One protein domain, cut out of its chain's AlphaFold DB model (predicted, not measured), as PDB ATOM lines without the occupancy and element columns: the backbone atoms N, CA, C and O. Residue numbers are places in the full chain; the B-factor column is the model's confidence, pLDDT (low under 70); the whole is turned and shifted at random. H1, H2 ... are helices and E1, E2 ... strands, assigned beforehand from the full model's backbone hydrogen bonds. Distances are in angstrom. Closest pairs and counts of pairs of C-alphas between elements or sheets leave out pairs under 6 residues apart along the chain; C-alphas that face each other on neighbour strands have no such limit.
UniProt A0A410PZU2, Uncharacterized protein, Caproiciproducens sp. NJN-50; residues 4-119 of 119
ATOM      1  N   THR A   4      -2.749   0.075  31.834       94.44
ATOM      2  CA  THR A   4      -3.079  -0.374  30.481       94.44
ATOM      3  C   THR A   4      -3.628  -1.798  30.494       94.44
ATOM      4  O   THR A   4      -3.570  -2.500  31.502       94.44
ATOM      5  N   VAL A   5      -4.122  -2.258  29.345       92.69
ATOM      6  CA  VAL A   5      -4.574  -3.648  29.153       92.69
ATOM      7  C   VAL A   5      -3.460  -4.648  29.486       92.69
ATOM      8  O   VAL A   5      -3.718  -5.694  30.076       92.69
ATOM      9  N   SER A   6      -2.212  -4.312  29.144       93.38
ATOM     10  CA  SER A   6      -1.046  -5.158  29.422       93.38
ATOM     11  C   SER A   6      -0.808  -5.332  30.925       93.38
ATOM     12  O   SER A   6      -0.483  -6.428  31.385       93.38
ATOM     13  N   ASP A   7      -1.036  -4.277  31.715       94.56
ATOM     14  CA  ASP A   7      -0.941  -4.351  33.175       94.56
ATOM     15  C   ASP A   7      -2.000  -5.302  33.751       94.56
ATOM     16  O   ASP A   7      -1.711  -6.075  34.660       94.56
ATOM     17  N   VAL A   8      -3.215  -5.291  33.191       93.94
ATOM     18  CA  VAL A   8      -4.296  -6.197  33.611       93.94
ATOM     19  C   VAL A   8      -3.977  -7.650  33.267       93.94
ATOM     20  O   VAL A   8      -4.151  -8.522  34.113       93.94
ATOM     21  N   LEU A   9      -3.463  -7.919  32.064       93.94
ATOM     22  CA  LEU A   9      -3.008  -9.261  31.677       93.94
ATOM     23  C   LEU A   9      -1.890  -9.770  32.591       93.94
ATOM     24  O   LEU A   9      -1.897 -10.929  33.001       93.94
ATOM     25  N   THR A  10      -0.944  -8.894  32.931       94.88
ATOM     26  CA  THR A  10       0.145  -9.220  33.860       94.88
ATOM     27  C   THR A  10      -0.409  -9.582  35.237       94.88
ATOM     28  O   THR A  10       0.017 -10.569  35.834       94.88
ATOM     29  N   GLU A  11      -1.404  -8.837  35.718       95.00
ATOM     30  CA  GLU A  11      -2.065  -9.114  36.992       95.00
ATOM     31  C   GLU A  11      -2.873 -10.422  36.961       95.00
ATOM     32  O   GLU A  11      -2.830 -11.184  37.923       95.00
ATOM     33  N   TRP A  12      -3.560 -10.745  35.858       94.06
ATOM     34  CA  TRP A  12      -4.247 -12.038  35.701       94.06
ATOM     35  C   TRP A  12      -3.280 -13.212  35.810       94.06
ATOM     36  O   TRP A  12      -3.576 -14.208  36.471       94.06
ATOM     37  N   THR A  13      -2.108 -13.080  35.194       93.56
ATOM     38  CA  THR A  13      -1.026 -14.054  35.323       93.56
ATOM     39  C   THR A  13      -0.521 -14.138  36.763       93.56
ATOM     40  O   THR A  13      -0.389 -15.236  37.300       93.56
ATOM     41  N   ALA A  14      -0.278 -12.998  37.419       93.31
ATOM     42  CA  ALA A  14       0.203 -12.952  38.800       93.31
ATOM     43  C   ALA A  14      -0.788 -13.585  39.795       93.31
ATOM     44  O   ALA A  14      -0.370 -14.215  40.765       93.31
ATOM     45  N   ARG A  15      -2.095 -13.463  39.530       90.75
ATOM     46  CA  ARG A  15      -3.178 -14.073  40.322       90.75
ATOM     47  C   ARG A  15      -3.444 -15.541  39.992       90.75
ATOM     48  O   ARG A  15      -4.211 -16.186  40.701       90.75
ATOM     49  N   GLY A  16      -2.838 -16.076  38.931       90.56
ATOM     50  CA  GLY A  16      -3.071 -17.446  38.475       90.56
ATOM     51  C   GLY A  16      -4.421 -17.657  37.780       90.56
ATOM     52  O   GLY A  16      -4.895 -18.788  37.708       90.56
ATOM     53  N   TYR A  17      -5.049 -16.593  37.268       89.19
ATOM     54  CA  TYR A  17      -6.286 -16.685  36.479       89.19
ATOM     55  C   TYR A  17      -6.035 -17.297  35.098       89.19
ATOM     56  O   TYR A  17      -6.861 -18.043  34.573       89.19
ATOM     57  N   ILE A  18      -4.869 -17.002  34.523       91.00
ATOM     58  CA  ILE A  18      -4.407 -17.524  33.236       91.00
ATOM     59  C   ILE A  18      -2.993 -18.098  33.377       91.00
ATOM     60  O   ILE A  18      -2.300 -17.854  34.365       91.00
ATOM     61  N   ALA A  19      -2.557 -18.870  32.381       87.44
ATOM     62  CA  ALA A  19      -1.196 -19.397  32.328       87.44
ATOM     63  C   ALA A  19      -0.155 -18.269  32.204       87.44
ATOM     64  O   ALA A  19      -0.427 -17.244  31.589       87.44
ATOM     65  N   THR A  20       1.062 -18.495  32.712       86.62
ATOM     66  CA  THR A  20       2.164 -17.510  32.682       86.62
ATOM     67  C   THR A  20       2.590 -17.095  31.274       86.62
ATOM     68  O   THR A  20       3.042 -15.971  31.075       86.62
ATOM     69  N   SER A  21       2.396 -17.984  30.300       86.25
ATOM     70  CA  SER A  21       2.651 -17.736  28.881       86.25
ATOM     71  C   SER A  21       1.467 -18.257  28.063       86.25
ATOM     72  O   SER A  21       1.513 -19.393  27.582       86.25
ATOM     73  N   PRO A  22       0.372 -17.487  27.958       86.19
ATOM     74  CA  PRO A  22      -0.783 -17.882  27.165       86.19
ATOM     75  C   PRO A  22      -0.446 -17.865  25.667       86.19
ATOM     76  O   PRO A  22       0.475 -17.171  25.229       86.19
ATOM     77  N   SER A  23      -1.188 -18.634  24.865       92.19
ATOM     78  CA  SER A  23      -1.020 -18.622  23.408       92.19
ATOM     79  C   SER A  23      -1.355 -17.241  22.819       92.19
ATOM     80  O   SER A  23      -1.988 -16.405  23.472       92.19
ATOM     81  N   ALA A  24      -0.948 -16.978  21.573       88.81
ATOM     82  CA  ALA A  24      -1.299 -15.728  20.894       88.81
ATOM     83  C   ALA A  24      -2.826 -15.557  20.768       88.81
ATOM     84  O   ALA A  24      -3.346 -14.469  21.024       88.81
ATOM     85  N   ASP A  25      -3.540 -16.646  20.465       88.38
ATOM     86  CA  ASP A  25      -5.002 -16.666  20.370       88.38
ATOM     87  C   ASP A  25      -5.664 -16.396  21.729       88.38
ATOM     88  O   ASP A  25      -6.582 -15.579  21.828       88.38
ATOM     89  N   ASP A  26      -5.158 -17.012  22.800       89.19
ATOM     90  CA  ASP A  26      -5.647 -16.769  24.162       89.19
ATOM     91  C   ASP A  26      -5.385 -15.328  24.601       89.19
ATOM     92  O   ASP A  26      -6.262 -14.677  25.161       89.19
ATOM     93  N   THR A  27      -4.203 -14.792  24.294       90.19
ATOM     94  CA  THR A  27      -3.845 -13.404  24.606       90.19
ATOM     95  C   THR A  27      -4.791 -12.424  23.915       90.19
ATOM     96  O   THR A  27      -5.277 -11.482  24.549       90.19
ATOM     97  N   ALA A  28      -5.103 -12.655  22.635       91.69
ATOM     98  CA  ALA A  28      -6.060 -11.847  21.884       91.69
ATOM     99  C   ALA A  28      -7.473 -11.940  22.487       91.69
ATOM    100  O   ALA A  28      -8.144 -10.920  22.674       91.69
ATOM    101  N   LYS A  29      -7.898 -13.149  22.870       91.12
ATOM    102  CA  LYS A  29      -9.175 -13.390  23.546       91.12
ATOM    103  C   LYS A  29      -9.263 -12.654  24.887       91.12
ATOM    104  O   LYS A  29     -10.221 -11.917  25.107       91.12
ATOM    105  N   TYR A  30      -8.277 -12.800  25.770       93.12
ATOM    106  CA  TYR A  30      -8.247 -12.123  27.073       93.12
ATOM    107  C   TYR A  30      -8.242 -10.601  26.915       93.12
ATOM    108  O   TYR A  30      -9.016  -9.902  27.566       93.12
ATOM    109  N   THR A  31      -7.443 -10.094  25.974       93.25
ATOM    110  CA  THR A  31      -7.398  -8.669  25.620       93.25
ATOM    111  C   THR A  31      -8.773  -8.139  25.214       93.25
ATOM    112  O   THR A  31      -9.143  -7.031  25.604       93.25
ATOM    113  N   SER A  32      -9.560  -8.912  24.461       90.81
ATOM    114  CA  SER A  32     -10.920  -8.522  24.075       90.81
ATOM    115  C   SER A  32     -11.824  -8.304  25.296       90.81
ATOM    116  O   SER A  32     -12.445  -7.247  25.415       90.81
ATOM    117  N   PHE A  33     -11.820  -9.232  26.259       88.88
ATOM    118  CA  PHE A  33     -12.615  -9.112  27.490       88.88
ATOM    119  C   PHE A  33     -12.146  -7.976  28.405       88.88
ATOM    120  O   PHE A  33     -12.962  -7.266  28.994       88.88
ATOM    121  N   ILE A  34     -10.835  -7.748  28.484       92.50
ATOM    122  CA  ILE A  34     -10.266  -6.624  29.232       92.50
ATOM    123  C   ILE A  34     -10.703  -5.289  28.615       92.50
ATOM    124  O   ILE A  34     -11.136  -4.393  29.341       92.50
ATOM    125  N   ASN A  35     -10.684  -5.159  27.287       91.00
ATOM    126  CA  ASN A  35     -11.185  -3.960  26.608       91.00
ATOM    127  C   ASN A  35     -12.697  -3.763  26.794       91.00
ATOM    128  O   ASN A  35     -13.147  -2.639  27.013       91.00
ATOM    129  N   GLN A  36     -13.486  -4.840  26.776       86.44
ATOM    130  CA  GLN A  36     -14.922  -4.768  27.052       86.44
ATOM    131  C   GLN A  36     -15.203  -4.254  28.474       86.44
ATOM    132  O   GLN A  36     -16.089  -3.417  28.675       86.44
ATOM    133  N   ALA A  37     -14.422  -4.700  29.463       86.56
ATOM    134  CA  ALA A  37     -14.502  -4.182  30.825       86.56
ATOM    135  C   ALA A  37     -14.091  -2.706  30.911       86.56
ATOM    136  O   ALA A  37     -14.736  -1.941  31.623       86.56
ATOM    137  N   LEU A  38     -13.066  -2.287  30.161       88.12
ATOM    138  CA  LEU A  38     -12.636  -0.888  30.112       88.12
ATOM    139  C   LEU A  38     -13.769   0.009  29.619       88.12
ATOM    140  O   LEU A  38     -14.128   0.961  30.308       88.12
ATOM    141  N   GLN A  39     -14.373  -0.318  28.474       84.50
ATOM    142  CA  GLN A  39     -15.488   0.455  27.914       84.50
ATOM    143  C   GLN A  39     -16.650   0.547  28.904       84.50
ATOM    144  O   GLN A  39     -17.207   1.619  29.143       84.50
ATOM    145  N   SER A  40     -16.956  -0.574  29.552       80.75
ATOM    146  CA  SER A  40     -18.001  -0.671  30.564       80.75
ATOM    147  C   SER A  40     -17.748   0.230  31.784       80.75
ATOM    148  O   SER A  40     -18.652   0.934  32.242       80.75
ATOM    149  N   ILE A  41     -16.513   0.251  32.293       82.06
ATOM    150  CA  ILE A  41     -16.102   1.103  33.416       82.06
ATOM    151  C   ILE A  41     -16.082   2.572  32.997       82.06
ATOM    152  O   ILE A  41     -16.607   3.411  33.727       82.06
ATOM    153  N   CYS A  42     -15.549   2.892  31.815       82.69
ATOM    154  CA  CYS A  42     -15.560   4.255  31.295       82.69
ATOM    155  C   CYS A  42     -16.992   4.775  31.163       82.69
ATOM    156  O   CYS A  42     -17.290   5.879  31.615       82.69
ATOM    157  N   ALA A  43     -17.908   3.964  30.626       77.44
ATOM    158  CA  ALA A  43     -19.313   4.333  30.512       77.44
ATOM    159  C   ALA A  43     -19.955   4.553  31.893       77.44
ATOM    160  O   ALA A  43     -20.764   5.464  32.058       77.44
ATOM    161  N   TYR A  44     -19.603   3.741  32.897       76.88
ATOM    162  CA  TYR A  44     -20.130   3.866  34.262       76.88
ATOM    163  C   TYR A  44     -19.630   5.118  34.982       76.88
ATOM    164  O   TYR A  44     -20.412   5.866  35.575       76.88
ATOM    165  N   CYS A  45     -18.326   5.357  34.904       78.56
ATOM    166  CA  CYS A  45     -17.659   6.487  35.536       78.56
ATOM    167  C   CYS A  45     -17.794   7.786  34.722       78.56
ATOM    168  O   CYS A  45     -17.221   8.794  35.120       78.56
ATOM    169  N   LYS A  46     -18.542   7.775  33.605       80.31
ATOM    170  CA  LYS A  46     -18.682   8.902  32.663       80.31
ATOM    171  C   LYS A  46     -17.333   9.439  32.166       80.31
ATOM    172  O   LYS A  46     -17.167  10.637  31.954       80.31
ATOM    173  N   LEU A  47     -16.373   8.538  31.990       80.81
ATOM    174  CA  LEU A  47     -15.060   8.842  31.442       80.81
ATOM    175  C   LEU A  47     -15.094   8.804  29.904       80.81
ATOM    176  O   LEU A  47     -15.966   8.139  29.321       80.81
ATOM    177  N   PRO A  48     -14.137   9.475  29.238       84.31
ATOM    178  CA  PRO A  48     -13.976   9.379  27.793       84.31
ATOM    179  C   PRO A  48     -13.840   7.918  27.328       84.31
ATOM    180  O   PRO A  48     -13.170   7.100  27.958       84.31
ATOM    181  N   GLN A  49     -14.523   7.565  26.236       76.31
ATOM    182  CA  GLN A  49     -14.560   6.189  25.711       76.31
ATOM    183  C   GLN A  49     -13.318   5.821  24.886       76.31
ATOM    184  O   GLN A  49     -13.097   4.652  24.591       76.31
ATOM    185  N   ASP A  50     -12.514   6.813  24.515       81.75
ATOM    186  CA  ASP A  50     -11.247   6.694  23.793       81.75
ATOM    187  C   ASP A  50     -10.048   6.444  24.724       81.75
ATOM    188  O   ASP A  50      -8.909   6.342  24.265       81.75
ATOM    189  N   MET A  51     -10.285   6.321  26.035       81.88
ATOM    190  CA  MET A  51      -9.230   5.997  26.987       81.88
ATOM    191  C   MET A  51      -8.631   4.619  26.692       81.88
ATOM    192  O   MET A  51      -9.326   3.613  26.610       81.88
ATOM    193  N   THR A  52      -7.306   4.565  26.604       83.00
ATOM    194  CA  THR A  52      -6.534   3.323  26.421       83.00
ATOM    195  C   THR A  52      -6.082   2.704  27.746       83.00
ATOM    196  O   THR A  52      -5.391   1.683  27.774       83.00
ATOM    197  N   GLY A  53      -6.468   3.322  28.861       86.25
ATOM    198  CA  GLY A  53      -6.115   2.892  30.200       86.25
ATOM    199  C   GLY A  53      -6.931   3.604  31.269       86.25
ATOM    200  O   GLY A  53      -7.520   4.657  31.026       86.25
ATOM    201  N   LEU A  54      -6.953   3.024  32.463       86.44
ATOM    202  CA  LEU A  54      -7.701   3.534  33.609       86.44
ATOM    203  C   LEU A  54      -6.759   4.045  34.703       86.44
ATOM    204  O   LEU A  54      -5.635   3.554  34.834       86.44
ATOM    205  N   PRO A  55      -7.177   5.033  35.512       88.19
ATOM    206  CA  PRO A  55      -6.401   5.456  36.670       88.19
ATOM    207  C   PRO A  55      -6.186   4.288  37.642       88.19
ATOM    208  O   PRO A  55      -7.027   3.401  37.764       88.19
ATOM    209  N   ASP A  56      -5.075   4.327  38.374       86.25
ATOM    210  CA  ASP A  56      -4.645   3.264  39.294       86.25
ATOM    211  C   ASP A  56      -5.728   2.858  40.314       86.25
ATOM    212  O   ASP A  56      -5.917   1.679  40.590       86.25
ATOM    213  N   GLY A  57      -6.536   3.816  40.785       83.38
ATOM    214  CA  GLY A  57      -7.649   3.541  41.703       83.38
ATOM    215  C   GLY A  57      -8.773   2.670  41.120       83.38
ATOM    216  O   GLY A  57      -9.553   2.104  41.880       83.38
ATOM    217  N   LEU A  58      -8.849   2.528  39.793       85.44
ATOM    218  CA  LEU A  58      -9.787   1.637  39.101       85.44
ATOM    219  C   LEU A  58      -9.122   0.344  38.610       85.44
ATOM    220  O   LEU A  58      -9.808  -0.514  38.061       85.44
ATOM    221  N   PHE A  59      -7.813   0.175  38.820       89.56
ATOM    222  CA  PHE A  59      -7.049  -0.943  38.275       89.56
ATOM    223  C   PHE A  59      -7.575  -2.303  38.731       89.56
ATOM    224  O   PHE A  59      -7.930  -3.134  37.904       89.56
ATOM    225  N   TYR A  60      -7.688  -2.521  40.042       88.06
ATOM    226  CA  TYR A  60      -8.151  -3.807  40.562       88.06
ATOM    227  C   TYR A  60      -9.624  -4.076  40.245       88.06
ATOM    228  O   TYR A  60      -9.987  -5.214  39.969       88.06
ATOM    229  N   ALA A  61     -10.462  -3.035  40.199       84.88
ATOM    230  CA  ALA A  61     -11.837  -3.185  39.731       84.88
ATOM    231  C   ALA A  61     -11.862  -3.638  38.263       84.88
ATOM    232  O   ALA A  61     -12.609  -4.540  37.902       84.88
ATOM    233  N   TRP A  62     -11.002  -3.063  37.422       90.44
ATOM    234  CA  TRP A  62     -10.881  -3.447  36.023       90.44
ATOM    235  C   TRP A  62     -10.384  -4.880  35.835       90.44
ATOM    236  O   TRP A  62     -10.985  -5.623  35.059       90.44
ATOM    237  N   VAL A  63      -9.359  -5.295  36.582       90.62
ATOM    238  CA  VAL A  63      -8.842  -6.675  36.622       90.62
ATOM    239  C   VAL A  63      -9.948  -7.686  36.915       90.62
ATOM    240  O   VAL A  63     -10.051  -8.713  36.251       90.62
ATOM    241  N   GLU A  64     -10.805  -7.376  37.875       86.31
ATOM    242  CA  GLU A  64     -11.776  -8.324  38.420       86.31
ATOM    243  C   GLU A  64     -13.074  -8.343  37.608       86.31
ATOM    244  O   GLU A  64     -13.633  -9.408  37.337       86.31
ATOM    245  N   ILE A  65     -13.517  -7.178  37.122       84.00
ATOM    246  CA  ILE A  65     -14.642  -7.073  36.185       84.00
ATOM    247  C   ILE A  65     -14.297  -7.783  34.879       84.00
ATOM    248  O   ILE A  65     -15.104  -8.557  34.373       84.00
ATOM    249  N   SER A  66     -13.101  -7.557  34.334       89.31
ATOM    250  CA  SER A  66     -12.682  -8.223  33.098       89.31
ATOM    251  C   SER A  66     -12.616  -9.742  33.256       89.31
ATOM    252  O   SER A  66     -13.061 -10.459  32.358       89.31
ATOM    253  N   TRP A  67     -12.119 -10.235  34.395       89.00
ATOM    254  CA  TRP A  67     -12.069 -11.670  34.668       89.00
ATOM    255  C   TRP A  67     -13.472 -12.260  34.784       89.00
ATOM    256  O   TRP A  67     -13.779 -13.277  34.162       89.00
ATOM    257  N   SER A  68     -14.354 -11.561  35.500       81.94
ATOM    258  CA  SER A  68     -15.759 -11.939  35.611       81.94
ATOM    259  C   SER A  68     -16.395 -12.056  34.227       81.94
ATOM    260  O   SER A  68     -16.990 -13.085  33.930       81.94
ATOM    261  N   ILE A  69     -16.221 -11.062  33.342       82.12
ATOM    262  CA  ILE A  69     -16.761 -11.107  31.971       82.12
ATOM    263  C   ILE A  69     -16.209 -12.310  31.196       82.12
ATOM    264  O   ILE A  69     -16.978 -13.037  30.568       82.12
ATOM    265  N   PHE A  70     -14.903 -12.576  31.280       83.69
ATOM    266  CA  PHE A  70     -14.298 -13.752  30.647       83.69
ATOM    267  C   PHE A  70     -14.925 -15.077  31.124       83.69
ATOM    268  O   PHE A  70     -15.090 -16.006  30.331       83.69
ATOM    269  N   LYS A  71     -15.322 -15.161  32.398       84.19
ATOM    270  CA  LYS A  71     -15.994 -16.323  32.999       84.19
ATOM    271  C   LYS A  71     -17.487 -16.442  32.663       84.19
ATOM    272  O   LYS A  71     -18.126 -17.397  33.102       84.19
ATOM    273  N   GLY A  72     -18.036 -15.530  31.859       72.94
ATOM    274  CA  GLY A  72     -19.463 -15.469  31.518       72.94
ATOM    275  C   GLY A  72     -20.241 -14.394  32.282       72.94
ATOM    276  O   GLY A  72     -21.453 -14.298  32.122       72.94
ATOM    277  N   GLY A  73     -19.534 -13.578  33.068       63.84
ATOM    278  CA  GLY A  73     -19.982 -12.354  33.723       63.84
ATOM    279  C   GLY A  73     -20.693 -11.389  32.790       63.84
ATOM    280  O   GLY A  73     -20.156 -11.005  31.753       63.84
ATOM    281  N   VAL A  74     -21.853 -10.887  33.203       59.47
ATOM    282  CA  VAL A  74     -22.458  -9.712  32.563       59.47
ATOM    283  C   VAL A  74     -22.241  -8.495  33.449       59.47
ATOM    284  O   VAL A  74     -22.803  -8.407  34.539       59.47
ATOM    285  N   PHE A  75     -21.448  -7.536  32.969       60.81
ATOM    286  CA  PHE A  75     -21.380  -6.202  33.556       60.81
ATOM    287  C   PHE A  75     -22.436  -5.320  32.881       60.81
ATOM    288  O   PHE A  75     -22.198  -4.734  31.825       60.81
ATOM    289  N   GLN A  76     -23.639  -5.268  33.456       52.56
ATOM    290  CA  GLN A  76     -24.732  -4.447  32.932       52.56
ATOM    291  C   GLN A  76     -24.893  -3.164  33.748       52.56
ATOM    292  O   GLN A  76     -25.141  -3.176  34.954       52.56
ATOM    293  N   GLN A  77     -24.787  -2.030  33.056       45.28
ATOM    294  CA  GLN A  77     -25.084  -0.722  33.617       45.28
ATOM    295  C   GLN A  77     -26.610  -0.547  33.703       45.28
ATOM    296  O   GLN A  77     -27.271  -0.308  32.697       45.28
ATOM    297  N   SER A  78     -27.184  -0.655  34.902       38.47
ATOM    298  CA  SER A  78     -28.581  -0.283  35.158       38.47
ATOM    299  C   SER A  78     -28.622   1.091  35.825       38.47
ATOM    300  O   SER A  78     -28.037   1.265  36.890       38.47
ATOM    301  N   SER A  79     -29.228   2.074  35.146       37.50
ATOM    302  CA  SER A  79     -29.652   3.416  35.607       37.50
ATOM    303  C   SER A  79     -28.951   4.037  36.840       37.50
ATOM    304  O   SER A  79     -29.604   4.647  37.687       37.50
ATOM    305  N   GLY A  80     -27.624   3.925  36.945       42.03
ATOM    306  CA  GLY A  80     -26.824   4.566  37.990       42.03
ATOM    307  C   GLY A  80     -26.379   3.703  39.180       42.03
ATOM    308  O   GLY A  80     -25.851   4.286  40.128       42.03
ATOM    309  N   THR A  81     -26.527   2.375  39.168       39.69
ATOM    310  CA  THR A  81     -25.905   1.468  40.162       39.69
ATOM    311  C   THR A  81     -25.650   0.092  39.534       39.69
ATOM    312  O   THR A  81     -26.547  -0.478  38.918       39.69
ATOM    313  N   VAL A  82     -24.431  -0.449  39.665       41.19
ATOM    314  CA  VAL A  82     -24.109  -1.823  39.230       41.19
ATOM    315  C   VAL A  82     -24.940  -2.802  40.068       41.19
ATOM    316  O   VAL A  82     -24.745  -2.879  41.277       41.19
ATOM    317  N   LYS A  83     -25.902  -3.500  39.446       40.97
ATOM    318  CA  LYS A  83     -26.872  -4.377  40.135       40.97
ATOM    319  C   LYS A  83     -26.621  -5.877  39.982       40.97
ATOM    320  O   LYS A  83     -27.352  -6.650  40.596       40.97
ATOM    321  N   SER A  84     -25.617  -6.309  39.221       40.72
ATOM    322  CA  SER A  84     -25.302  -7.738  39.084       40.72
ATOM    323  C   SER A  84     -23.966  -7.954  38.381       40.72
ATOM    324  O   SER A  84     -23.662  -7.263  37.410       40.72
ATOM    325  N   VAL A  85     -23.214  -8.953  38.842       43.84
ATOM    326  CA  VAL A  85     -22.190  -9.655  38.062       43.84
ATOM    327  C   VAL A  85     -22.661 -11.105  38.013       43.84
ATOM    328  O   VAL A  85     -22.742 -11.759  39.049       43.84
ATOM    329  N   SER A  86     -23.075 -11.568  36.835       39.00
ATOM    330  CA  SER A  86     -23.667 -12.901  36.657       39.00
ATOM    331  C   SER A  86     -22.612 -13.905  36.192       39.00
ATOM    332  O   SER A  86     -22.274 -13.885  35.019       39.00
ATOM    333  N   GLU A  87     -22.096 -14.784  37.052       35.16
ATOM    334  CA  GLU A  87     -21.290 -15.941  36.611       35.16
ATOM    335  C   GLU A  87     -22.200 -17.169  36.389       35.16
ATOM    336  O   GLU A  87     -22.710 -17.760  37.339       35.16
ATOM    337  N   GLY A  88     -22.391 -17.586  35.131       44.97
ATOM    338  CA  GLY A  88     -23.096 -18.833  34.784       44.97
ATOM    339  C   GLY A  88     -24.615 -18.830  35.040       44.97
ATOM    340  O   GLY A  88     -25.272 -17.801  34.922       44.97
ATOM    341  N   ASP A  89     -25.182 -20.000  35.376       32.09
ATOM    342  CA  ASP A  89     -26.632 -20.243  35.594       32.09
ATOM    343  C   ASP A  89     -27.181 -19.592  36.886       32.09
ATOM    344  O   ASP A  89     -28.333 -19.767  37.276       32.09
ATOM    345  N   THR A  90     -26.343 -18.836  37.603       34.84
ATOM    346  CA  THR A  90     -26.731 -18.152  38.839       34.84
ATOM    347  C   THR A  90     -26.767 -16.647  38.599       34.84
ATOM    348  O   THR A  90     -25.744 -15.967  38.557       34.84
ATOM    349  N   SER A  91     -27.978 -16.109  38.447       34.97
ATOM    350  CA  SER A  91     -28.210 -14.667  38.389       34.97
ATOM    351  C   SER A  91     -28.331 -14.111  39.809       34.97
ATOM    352  O   SER A  91     -29.299 -14.398  40.513       34.97
ATOM    353  N   VAL A  92     -27.354 -13.318  40.254       40.84
ATOM    354  CA  VAL A  92     -27.452 -12.582  41.522       40.84
ATOM    355  C   VAL A  92     -27.959 -11.177  41.223       40.84
ATOM    356  O   VAL A  92     -27.242 -10.336  40.685       40.84
ATOM    357  N   THR A  93     -29.223 -10.937  41.571       36.62
ATOM    358  CA  THR A  93     -29.843  -9.610  41.509       36.62
ATOM    359  C   THR A  93     -29.577  -8.893  42.831       36.62
ATOM    360  O   THR A  93     -30.142  -9.269  43.858       36.62
ATOM    361  N   PHE A  94     -28.745  -7.849  42.826       43.72
ATOM    362  CA  PHE A  94     -28.569  -6.972  43.985       43.72
ATOM    363  C   PHE A  94     -29.787  -6.042  44.093       43.72
ATOM    364  O   PHE A  94     -29.800  -4.909  43.605       43.72
ATOM    365  N   ASN A  95     -30.863  -6.566  44.685       32.44
ATOM    366  CA  ASN A  95     -31.927  -5.749  45.254       32.44
ATOM    367  C   ASN A  95     -31.528  -5.387  46.690       32.44
ATOM    368  O   ASN A  95     -30.842  -6.158  47.354       32.44
ATOM    369  N   THR A  96     -31.931  -4.210  47.156       40.50
ATOM    370  CA  THR A  96     -31.538  -3.572  48.429       40.50
ATOM    371  C   THR A  96     -31.890  -4.339  49.708       40.50
ATOM    372  O   THR A  96     -31.669  -3.827  50.801       40.50
ATOM    373  N   ASP A  97     -32.372  -5.571  49.592       35.97
ATOM    374  CA  ASP A  97     -32.732  -6.434  50.700       35.97
ATOM    375  C   ASP A  97     -31.877  -7.701  50.641       35.97
ATOM    376  O   ASP A  97     -32.032  -8.563  49.778       35.97
ATOM    377  N   THR A  98     -30.916  -7.726  51.563       44.25
ATOM    378  CA  THR A  98     -30.240  -8.887  52.146       44.25
ATOM    379  C   THR A  98     -30.343 -10.184  51.341       44.25
ATOM    380  O   THR A  98     -31.241 -10.982  51.579       44.25
ATOM    381  N   ASN A  99     -29.370 -10.475  50.474       30.84
ATOM    382  CA  ASN A  99     -29.180 -11.841  49.990       30.84
ATOM    383  C   ASN A  99     -27.707 -12.243  49.991       30.84
ATOM    384  O   ASN A  99     -26.861 -11.664  49.313       30.84
ATOM    385  N   LYS A 100     -27.430 -13.251  50.825       39.03
ATOM    386  CA  LYS A 100     -26.156 -13.957  50.947       39.03
ATOM    387  C   LYS A 100     -25.853 -14.674  49.634       39.03
ATOM    388  O   LYS A 100     -26.621 -15.539  49.226       39.03
ATOM    389  N   ALA A 101     -24.712 -14.364  49.031       33.44
ATOM    390  CA  ALA A 101     -24.144 -15.161  47.956       33.44
ATOM    391  C   ALA A 101     -23.117 -16.158  48.512       33.44
ATOM    392  O   ALA A 101     -22.251 -15.803  49.312       33.44
ATOM    393  N   THR A 102     -23.223 -17.411  48.072       34.88
ATOM    394  CA  THR A 102     -22.319 -18.518  48.416       34.88
ATOM    395  C   THR A 102     -21.161 -18.582  47.414       34.88
ATOM    396  O   THR A 102     -21.029 -19.531  46.656       34.88
ATOM    397  N   ALA A 103     -20.365 -17.521  47.379       38.66
ATOM    398  CA  ALA A 103     -19.013 -17.400  46.825       38.66
ATOM    399  C   ALA A 103     -18.530 -16.001  47.251       38.66
ATOM    400  O   ALA A 103     -19.387 -15.135  47.449       38.66
ATOM    401  N   PRO A 104     -17.226 -15.734  47.445       36.28
ATOM    402  CA  PRO A 104     -16.772 -14.401  47.824       36.28
ATOM    403  C   PRO A 104     -16.955 -13.454  46.629       36.28
ATOM    404  O   PRO A 104     -16.028 -13.203  45.869       36.28
ATOM    405  N   ILE A 105     -18.178 -12.956  46.438       45.72
ATOM    406  CA  ILE A 105     -18.469 -11.897  45.485       45.72
ATOM    407  C   ILE A 105     -17.832 -10.640  46.060       45.72
ATOM    408  O   ILE A 105     -18.297 -10.098  47.064       45.72
ATOM    409  N   ILE A 106     -16.731 -10.210  45.454       50.00
ATOM    410  CA  ILE A 106     -16.091  -8.959  45.833       50.00
ATOM    411  C   ILE A 106     -16.986  -7.820  45.327       50.00
ATOM    412  O   ILE A 106     -17.171  -7.632  44.125       50.00
ATOM    413  N   ASP A 107     -17.587  -7.083  46.260       54.25
ATOM    414  CA  ASP A 107     -18.466  -5.953  45.970       54.25
ATOM    415  C   ASP A 107     -17.646  -4.687  45.651       54.25
ATOM    416  O   ASP A 107     -17.139  -4.000  46.541       54.25
ATOM    417  N   TYR A 108     -17.527  -4.362  44.360       59.50
ATOM    418  CA  TYR A 108     -16.837  -3.159  43.872       59.50
ATOM    419  C   TYR A 108     -17.741  -1.921  43.772       59.50
ATOM    420  O   TYR A 108     -17.285  -0.859  43.331       59.50
ATOM    421  N   SER A 109     -19.016  -2.020  44.164       57.56
ATOM    422  CA  SER A 109     -19.969  -0.910  44.043       57.56
ATOM    423  C   SER A 109     -19.523   0.313  44.848       57.56
ATOM    424  O   SER A 109     -19.662   1.442  44.379       57.56
ATOM    425  N   SER A 110     -18.909   0.103  46.015       59.50
ATOM    426  CA  SER A 110     -18.375   1.167  46.871       59.50
ATOM    427  C   SER A 110     -17.254   1.962  46.187       59.50
ATOM    428  O   SER A 110     -17.335   3.189  46.118       59.50
ATOM    429  N   THR A 111     -16.263   1.281  45.603       61.31
ATOM    430  CA  THR A 111     -15.134   1.897  44.887       61.31
ATOM    431  C   THR A 111     -15.599   2.657  43.648       61.31
ATOM    432  O   THR A 111     -15.216   3.809  43.442       61.31
ATOM    433  N   LEU A 112     -16.476   2.048  42.844       67.62
ATOM    434  CA  LEU A 112     -17.006   2.675  41.631       67.62
ATOM    435  C   LEU A 112     -17.882   3.896  41.955       67.62
ATOM    436  O   LEU A 112     -17.781   4.934  41.298       67.62
ATOM    437  N   ASN A 113     -18.719   3.808  42.993       65.19
ATOM    438  CA  ASN A 113     -19.554   4.926  43.434       65.19
ATOM    439  C   ASN A 113     -18.741   6.060  44.066       65.19
ATOM    440  O   ASN A 113     -19.094   7.226  43.882       65.19
ATOM    441  N   ALA A 114     -17.658   5.743  44.783       62.12
ATOM    442  CA  ALA A 114     -16.744   6.740  45.329       62.12
ATOM    443  C   ALA A 114     -16.052   7.531  44.211       62.12
ATOM    444  O   ALA A 114     -16.055   8.760  44.249       62.12
ATOM    445  N   PHE A 115     -15.545   6.851  43.176       63.91
ATOM    446  CA  PHE A 115     -14.908   7.515  42.035       63.91
ATOM    447  C   PHE A 115     -15.888   8.403  41.258       63.91
ATOM    448  O   PHE A 115     -15.570   9.552  40.965       63.91
ATOM    449  N   ARG A 116     -17.115   7.920  41.005       63.22
ATOM    450  CA  ARG A 116     -18.172   8.698  40.331       63.22
ATOM    451  C   ARG A 116     -18.592   9.954  41.100       63.22
ATOM    452  O   ARG A 116     -19.122  10.880  40.509       63.22
ATOM    453  N   ARG A 117     -18.456   9.973  42.427       57.72
ATOM    454  CA  ARG A 117     -18.830  11.137  43.249       57.72
ATOM    455  C   ARG A 117     -17.770  12.233  43.268       57.72
ATOM    456  O   ARG A 117     -18.095  13.356  43.638       57.72
ATOM    457  N   LEU A 118     -16.528  11.894  42.939       55.88
ATOM    458  CA  LEU A 118     -15.399  12.820  42.961       55.88
ATOM    459  C   LEU A 118     -15.255  13.618  41.656       55.88
ATOM    460  O   LEU A 118     -14.452  14.549  41.630       55.88
ATOM    461  N   TRP A 119     -15.995  13.249  40.606       45.91
ATOM    462  CA  TRP A 119     -15.957  13.852  39.272       45.91
ATOM    463  C   TRP A 119     -17.359  14.222  38.785       45.91
ATOM    464  O   TRP A 119     -18.260  13.354  38.841       45.91
TER     465      TRP A 119
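This is residues 4 to 119 of the 119 residues of an uncharacterized protein of Caproiciproducens sp. NJN-50 (UniProt A0A410PZU2). H1 and H3 cross over the long helix H2, and a small antiparallel hairpin, E1 and E2, lies beside H2's residues 36 to 44, mainly by E1, with H4 near E2. A long loop, residues 86 to 108, joins E2 to H4. The printed part has 116 residues with four named helices and two strands, in order H1, H2, H3, E1, E2, H4; it is mostly helix, compact (radius of gyration of the C-alphas 14.3 A) and flat, 43 by 34 by 19 A.

H1, residues 5 to 14, touches H3, residues 56 to 70, the hub, about perpendicular at 73 degrees; closest C-alphas are Val 8 and Val 63, 5.5 A. H2, residues 24 to 44, touches H3 at a steep tilt of 59 degrees, closest C-alphas Ile 34 and Ser 66, 4.8 A. E1, residues 75 to 78, and E2, residues 81 to 85, form a hairpin, N 81 and O 78 within hydrogen-bond range at 2.9 A. H4, residues 109 to 117, and H3 only just touch, with 3 pairs of C-alphas within 8 A, by residues 58 to 61 of H3 alone. Every O i to N i+4 pair is within range in H1, H2 and H4, and 9 of 11 in H3.

H1 begins at C-alpha 5 (-4.574, -3.648, 29.153); H2 is 30.3 A long, H3 21.4 A; H4 ends at C-alpha 117 (-18.830, 11.137, 43.249).

The printed part has no cut; links H2 to H3 and E2 to H4 are long. pLDDT is under 70 in residues 73 to 119.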